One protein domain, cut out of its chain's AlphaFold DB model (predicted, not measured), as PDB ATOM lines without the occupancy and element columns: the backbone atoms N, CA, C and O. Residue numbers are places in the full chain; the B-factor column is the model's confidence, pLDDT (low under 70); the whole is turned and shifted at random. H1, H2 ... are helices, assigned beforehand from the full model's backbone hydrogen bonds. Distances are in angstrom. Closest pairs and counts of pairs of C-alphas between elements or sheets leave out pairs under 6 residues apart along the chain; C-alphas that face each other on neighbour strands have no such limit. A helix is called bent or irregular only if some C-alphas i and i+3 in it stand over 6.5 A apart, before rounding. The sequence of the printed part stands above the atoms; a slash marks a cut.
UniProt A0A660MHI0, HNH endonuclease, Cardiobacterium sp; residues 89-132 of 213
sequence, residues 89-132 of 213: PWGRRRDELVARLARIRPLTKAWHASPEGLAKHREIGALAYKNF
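What this domain is: This is residues 89 to 132 of the 213 residues of the protein "HNH endonuclease" of Cardiobacterium sp (UniProt A0A660MHI0). Two helices make an open arch: the long helix H1, bent partway along, forms one leg and the top, and H2 turns off near the end of H1b as the other leg, with a corner between them. The far stretches of both legs, residues 89 to 107 and 122 to 132, stand free. The printed part has 44 residues with two named helices, H1 then H2, and no named strand; its class is all helix. The whole is extended, with a radius of gyration of the C-alphas of 15.9 A, and flat, spanning 45 by 24 by 7 A.

How they stand to each other: H1, residues 89 to 113, was assigned as one helix by its hydrogen bonds but is bent, with C-alphas 103 and 106 6.5 A apart. Its arms, H1a, residues 89 to 103, and H1b, residues 106 to 113, stand at a steep tilt of 49 degrees. H2, residues 115 to 130, is close to H1b but not clearly touching; their closest C-alphas, those of Trp 111 and Gly 117, are 5.6 A apart. H1b and H2 run the same way at a steep tilt of 63 degrees. H1a and H2 are apart. In H1b and H2 every O i to N i+4 pair is within hydrogen-bond range; in H1a 9 of 11 are.

Where its parts are: H1a measures 20.9 A from C-alpha 89 at (34.303, 71.531, 29.518) to C-alpha 103. H1b measures 10.5 A and ends at C-alpha 113 at (13.179, 44.071, 31.809). H2 measures 22.5 A and ends at C-alpha 130 at (23.109, 35.969, 52.312).

The domain as a whole: The two C-alphas farthest apart, those of Arg 92 and Lys 130, are 44.7 A apart. The printed part has no cut, and the link from H1 to H2 is tight, with 1 residue between them. The mean pLDDT of the printed part is 87.0; residues 89 to 94 are under 70.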
ATOM      1  N   PRO A  89      34.671  72.469  30.567       49.75
ATOM      2  CA  PRO A  89      34.303  71.531  29.518       49.75
ATOM      3  C   PRO A  89      33.164  70.587  29.933       49.75
ATOM      4  O   PRO A  89      32.717  69.816  29.095       49.75
ATOM      5  N   TRP A  90      32.649  70.636  31.169       50.53
ATOM      6  CA  TRP A  90      31.368  69.997  31.505       50.53
ATOM      7  C   TRP A  90      30.147  70.727  30.925       50.53
ATOM      8  O   TRP A  90      29.091  70.117  30.833       50.53
ATOM      9  N   GLY A  91      30.283  71.986  30.491       50.72
ATOM     10  CA  GLY A  91      29.219  72.743  29.822       50.72
ATOM     11  C   GLY A  91      28.958  72.259  28.393       50.72
ATOM     12  O   GLY A  91      27.838  71.870  28.087       50.72
ATOM     13  N   ARG A  92      29.996  72.179  27.540       50.38
ATOM     14  CA  ARG A  92      29.875  71.601  26.180       50.38
ATOM     15  C   ARG A  92      29.695  70.080  26.187       50.38
ATOM     16  O   ARG A  92      28.938  69.554  25.384       50.38
ATOM     17  N   ARG A  93      30.302  69.371  27.150       55.94
ATOM     18  CA  ARG A  93      30.052  67.931  27.349       55.94
ATOM     19  C   ARG A  93      28.690  67.634  27.972       55.94
ATOM     20  O   ARG A  93      28.366  66.461  28.118       55.94
ATOM     21  N   ARG A  94      27.885  68.640  28.346       64.06
ATOM     22  CA  ARG A  94      26.544  68.410  28.891       64.06
ATOM     23  C   ARG A  94      25.608  67.877  27.818       64.06
ATOM     24  O   ARG A  94      24.943  66.885  28.081       64.06
ATOM     25  N   ASP A  95      25.607  68.465  26.626       75.44
ATOM     26  CA  ASP A  95      24.687  68.063  25.556       75.44
ATOM     27  C   ASP A  95      25.068  66.701  24.979       75.44
ATOM     28  O   ASP A  95      24.218  65.825  24.845       75.44
ATOM     29  N   GLU A  96      26.362  66.459  24.755       79.88
ATOM     30  CA  GLU A  96      26.871  65.143  24.354       79.88
ATOM     31  C   GLU A  96      26.592  64.071  25.415       79.88
ATOM     32  O   GLU A  96      26.182  62.955  25.089       79.88
ATOM     33  N   LEU A  97      26.776  64.394  26.702       79.75
ATOM     34  CA  LEU A  97      26.443  63.492  27.803       79.75
ATOM     35  C   LEU A  97      24.938  63.233  27.865       79.75
ATOM     36  O   LEU A  97      24.532  62.088  28.043       79.75
ATOM     37  N   VAL A  98      24.109  64.264  27.705       83.94
ATOM     38  CA  VAL A  98      22.648  64.147  27.685       83.94
ATOM     39  C   VAL A  98      22.207  63.279  26.509       83.94
ATOM     40  O   VAL A  98      21.452  62.335  26.727       83.94
ATOM     41  N   ALA A  99      22.732  63.510  25.304       88.12
ATOM     42  CA  ALA A  99      22.461  62.695  24.121       88.12
ATOM     43  C   ALA A  99      22.920  61.241  24.317       88.12
ATOM     44  O   ALA A  99      22.181  60.294  24.037       88.12
ATOM     45  N   ARG A 100      24.112  61.035  24.892       88.31
ATOM     46  CA  ARG A 100      24.624  59.703  25.238       88.31
ATOM     47  C   ARG A 100      23.723  58.998  26.250       88.31
ATOM     48  O   ARG A 100      23.416  57.820  26.073       88.31
ATOM     49  N   LEU A 101      23.293  59.692  27.301       89.44
ATOM     50  CA  LEU A 101      22.380  59.147  28.304       89.44
ATOM     51  C   LEU A 101      21.008  58.846  27.699       89.44
ATOM     52  O   LEU A 101      20.438  57.803  28.010       89.44
ATOM     53  N   ALA A 102      20.501  59.706  26.813       93.75
ATOM     54  CA  ALA A 102      19.252  59.483  26.090       93.75
ATOM     55  C   ALA A 102      19.311  58.204  25.243       93.75
ATOM     56  O   ALA A 102      18.350  57.442  25.240       93.75
ATOM     57  N   ARG A 103      20.459  57.910  24.618       94.88
ATOM     58  CA  ARG A 103      20.689  56.657  23.881       94.88
ATOM     59  C   ARG A 103      20.806  55.428  24.789       94.88
ATOM     60  O   ARG A 103      20.301  54.366  24.446       94.88
ATOM     61  N   ILE A 104      21.487  55.540  25.933       95.25
ATOM     62  CA  ILE A 104      21.782  54.388  26.810       95.25
ATOM     63  C   ILE A 104      20.585  54.001  27.684       95.25
ATOM     64  O   ILE A 104      20.310  52.816  27.848       95.25
ATOM     65  N   ARG A 105      19.841  54.972  28.225       95.31
ATOM     66  CA  ARG A 105      18.680  54.730  29.103       95.31
ATOM     67  C   ARG A 105      17.665  53.712  28.557       95.31
ATOM     68  O   ARG A 105      17.292  52.833  29.336       95.31
ATOM     69  N   PRO A 106      17.210  53.770  27.286       97.00
ATOM     70  CA  PRO A 106      16.278  52.774  26.761       97.00
ATOM     71  C   PRO A 106      16.903  51.378  26.693       97.00
ATOM     72  O   PRO A 106      16.234  50.416  27.057       97.00
ATOM     73  N   LEU A 107      18.185  51.262  26.331       96.94
ATOM     74  CA  LEU A 107      18.906  49.982  26.312       96.94
ATOM     75  C   LEU A 107      19.029  49.394  27.721       96.94
ATOM     76  O   LEU A 107      18.740  48.221  27.939       96.94
ATOM     77  N   THR A 108      19.392  50.226  28.702       94.56
ATOM     78  CA  THR A 108      19.440  49.828  30.111       94.56
ATOM     79  C   THR A 108      18.068  49.368  30.591       94.56
ATOM     80  O   THR A 108      17.975  48.307  31.201       94.56
ATOM     81  N   LYS A 109      16.996  50.117  30.292       96.56
ATOM     82  CA  LYS A 109      15.621  49.736  30.650       96.56
ATOM     83  C   LYS A 109      15.224  48.400  30.016       96.56
ATOM     84  O   LYS A 109      14.674  47.556  30.716       96.56
ATOM     85  N   ALA A 110      15.520  48.208  28.730       96.31
ATOM     86  CA  ALA A 110      15.223  46.974  28.007       96.31
ATOM     87  C   ALA A 110      15.945  45.769  28.627       96.31
ATOM     88  O   ALA A 110      15.311  44.753  28.887       96.31
ATOM     89  N   TRP A 111      17.232  45.908  28.956       97.19
ATOM     90  CA  TRP A 111      17.992  44.848  29.621       97.19
ATOM     91  C   TRP A 111      17.460  44.530  31.025       97.19
ATOM     92  O   TRP A 111      17.289  43.369  31.368       97.19
ATOM     93  N   HIS A 112      17.121  45.540  31.834       94.88
ATOM     94  CA  HIS A 112      16.553  45.314  33.174       94.88
ATOM     95  C   HIS A 112      15.185  44.616  33.138       94.88
ATOM     96  O   HIS A 112      14.807  43.972  34.115       94.88
ATOM     97  N   ALA A 113      14.444  44.758  32.036       95.75
ATOM     98  CA  ALA A 113      13.179  44.071  31.809       95.75
ATOM     99  C   ALA A 113      13.349  42.682  31.163       95.75
ATOM    100  O   ALA A 113      12.374  41.936  31.095       95.75
ATOM    101  N   SER A 114      14.549  42.333  30.681       97.56
ATOM    102  CA  SER A 114      14.798  41.045  30.031       97.56
ATOM    103  C   SER A 114      14.842  39.902  31.055       97.56
ATOM    104  O   SER A 114      15.158  40.133  32.230       97.56
ATOM    105  N   PRO A 115      14.556  38.652  30.643       97.94
ATOM    106  CA  PRO A 115      14.671  37.489  31.520       97.94
ATOM    107  C   PRO A 115      16.062  37.351  32.155       97.94
ATOM    108  O   PRO A 115      16.167  37.056  33.347       97.94
ATOM    109  N   GLU A 116      17.123  37.623  31.393       97.12
ATOM    110  CA  GLU A 116      18.514  37.564  31.852       97.12
ATOM    111  C   GLU A 116      18.808  38.652  32.889       97.12
ATOM    112  O   GLU A 116      19.415  38.375  33.926       97.12
ATOM    113  N   GLY A 117      18.347  39.886  32.651       96.50
ATOM    114  CA  GLY A 117      18.507  40.989  33.598       96.50
ATOM    115  C   GLY A 117      17.777  40.725  34.914       96.50
ATOM    116  O   GLY A 117      18.353  40.892  35.991       96.50
ATOM    117  N   LEU A 118      16.535  40.239  34.849       96.69
ATOM    118  CA  LEU A 118      15.757  39.850  36.030       96.69
ATOM    119  C   LEU A 118      16.413  38.693  36.796       96.69
ATOM    120  O   LEU A 118      16.466  38.725  38.029       96.69
ATOM    121  N   ALA A 119      16.941  37.689  36.088       97.19
ATOM    122  CA  ALA A 119      17.685  36.591  36.697       97.19
ATOM    123  C   ALA A 119      18.942  37.103  37.415       97.19
ATOM    124  O   ALA A 119      19.180  36.733  38.567       97.19
ATOM    125  N   LYS A 120      19.690  38.024  36.791       96.00
ATOM    126  CA  LYS A 120      20.879  38.619  37.408       96.00
ATOM    127  C   LYS A 120      20.536  39.446  38.648       96.00
ATOM    128  O   LYS A 120      21.217  39.330  39.663       96.00
ATOM    129  N   HIS A 121      19.461  40.234  38.609       94.25
ATOM    130  CA  HIS A 121      18.979  40.982  39.780       94.25
ATOM    131  C   HIS A 121      18.543  40.063  40.923       94.25
ATOM    132  O   HIS A 121      18.828  40.358  42.083       94.25
ATOM    133  N   ARG A 122      17.917  38.920  40.617       95.00
ATOM    134  CA  ARG A 122      17.570  37.904  41.622       95.00
ATOM    135  C   ARG A 122      18.817  37.309  42.280       95.00
ATOM    136  O   ARG A 122      18.844  37.186  43.501       95.00
ATOM    137  N   GLU A 123      19.841  36.976  41.495       95.50
ATOM    138  CA  GLU A 123      21.125  36.465  41.994       95.50
ATOM    139  C   GLU A 123      21.818  37.485  42.912       95.50
ATOM    140  O   GLU A 123      22.193  37.156  44.038       95.50
ATOM    141  N   ILE A 124      21.922  38.744  42.468       93.25
ATOM    142  CA  ILE A 124      22.517  39.836  43.254       93.25
ATOM    143  C   ILE A 124      21.735  40.050  44.557       93.25
ATOM    144  O   ILE A 124      22.340  40.174  45.622       93.25
ATOM    145  N   GLY A 125      20.400  40.055  44.495       90.44
ATOM    146  CA  GLY A 125      19.542  40.188  45.671       90.44
ATOM    147  C   GLY A 125      19.722  39.040  46.669       90.44
ATOM    148  O   GLY A 125      19.824  39.283  47.872       90.44
ATOM    149  N   ALA A 126      19.831  37.801  46.182       92.00
ATOM    150  CA  ALA A 126      20.089  36.632  47.018       92.00
ATOM    151  C   ALA A 126      21.468  36.703  47.694       92.00
ATOM    152  O   ALA A 126      21.584  36.416  48.887       92.00
ATOM    153  N   LEU A 127      22.499  37.138  46.964       91.81
ATOM    154  CA  LEU A 127      23.840  37.324  47.514       91.81
ATOM    155  C   LEU A 127      23.869  38.427  48.578       91.81
ATOM    156  O   LEU A 127      24.456  38.241  49.642       91.81
ATOM    157  N   ALA A 128      23.199  39.554  48.319       88.44
ATOM    158  CA  ALA A 128      23.082  40.646  49.278       88.44
ATOM    159  C   ALA A 128      22.396  40.179  50.569       88.44
ATOM    160  O   ALA A 128      22.890  40.465  51.655       88.44
ATOM    161  N   TYR A 129      21.308  39.411  50.459       85.06
ATOM    162  CA  TYR A 129      20.620  38.844  51.618       85.06
ATOM    163  C   TYR A 129      21.498  37.851  52.390       85.06
ATOM    164  O   TYR A 129      21.586  37.936  53.610       85.06
ATOM    165  N   LYS A 130      22.199  36.946  51.691       88.62
ATOM    166  CA  LYS A 130      23.109  35.969  52.312       88.62
ATOM    167  C   LYS A 130      24.240  36.642  53.094       88.62
ATOM    168  O   LYS A 130      24.618  36.160  54.155       88.62
ATOM    169  N   ASN A 131      24.769  37.742  52.567       88.38
ATOM    170  CA  ASN A 131      25.872  38.477  53.179       88.38
ATOM    171  C   ASN A 131      25.403  39.521  54.200       88.38
ATOM    172  O   ASN A 131      26.234  40.185  54.820       88.38
ATOM    173  N   PHE A 132      24.092  39.711  54.366       89.50
ATOM    174  CA  PHE A 132      23.579  40.710  55.283       89.50
ATOM    175  C   PHE A 132      23.772  40.260  56.730       89.50
ATOM    176  O   PHE A 132      23.175  39.291  57.195       89.50
TER     177      PHE A 132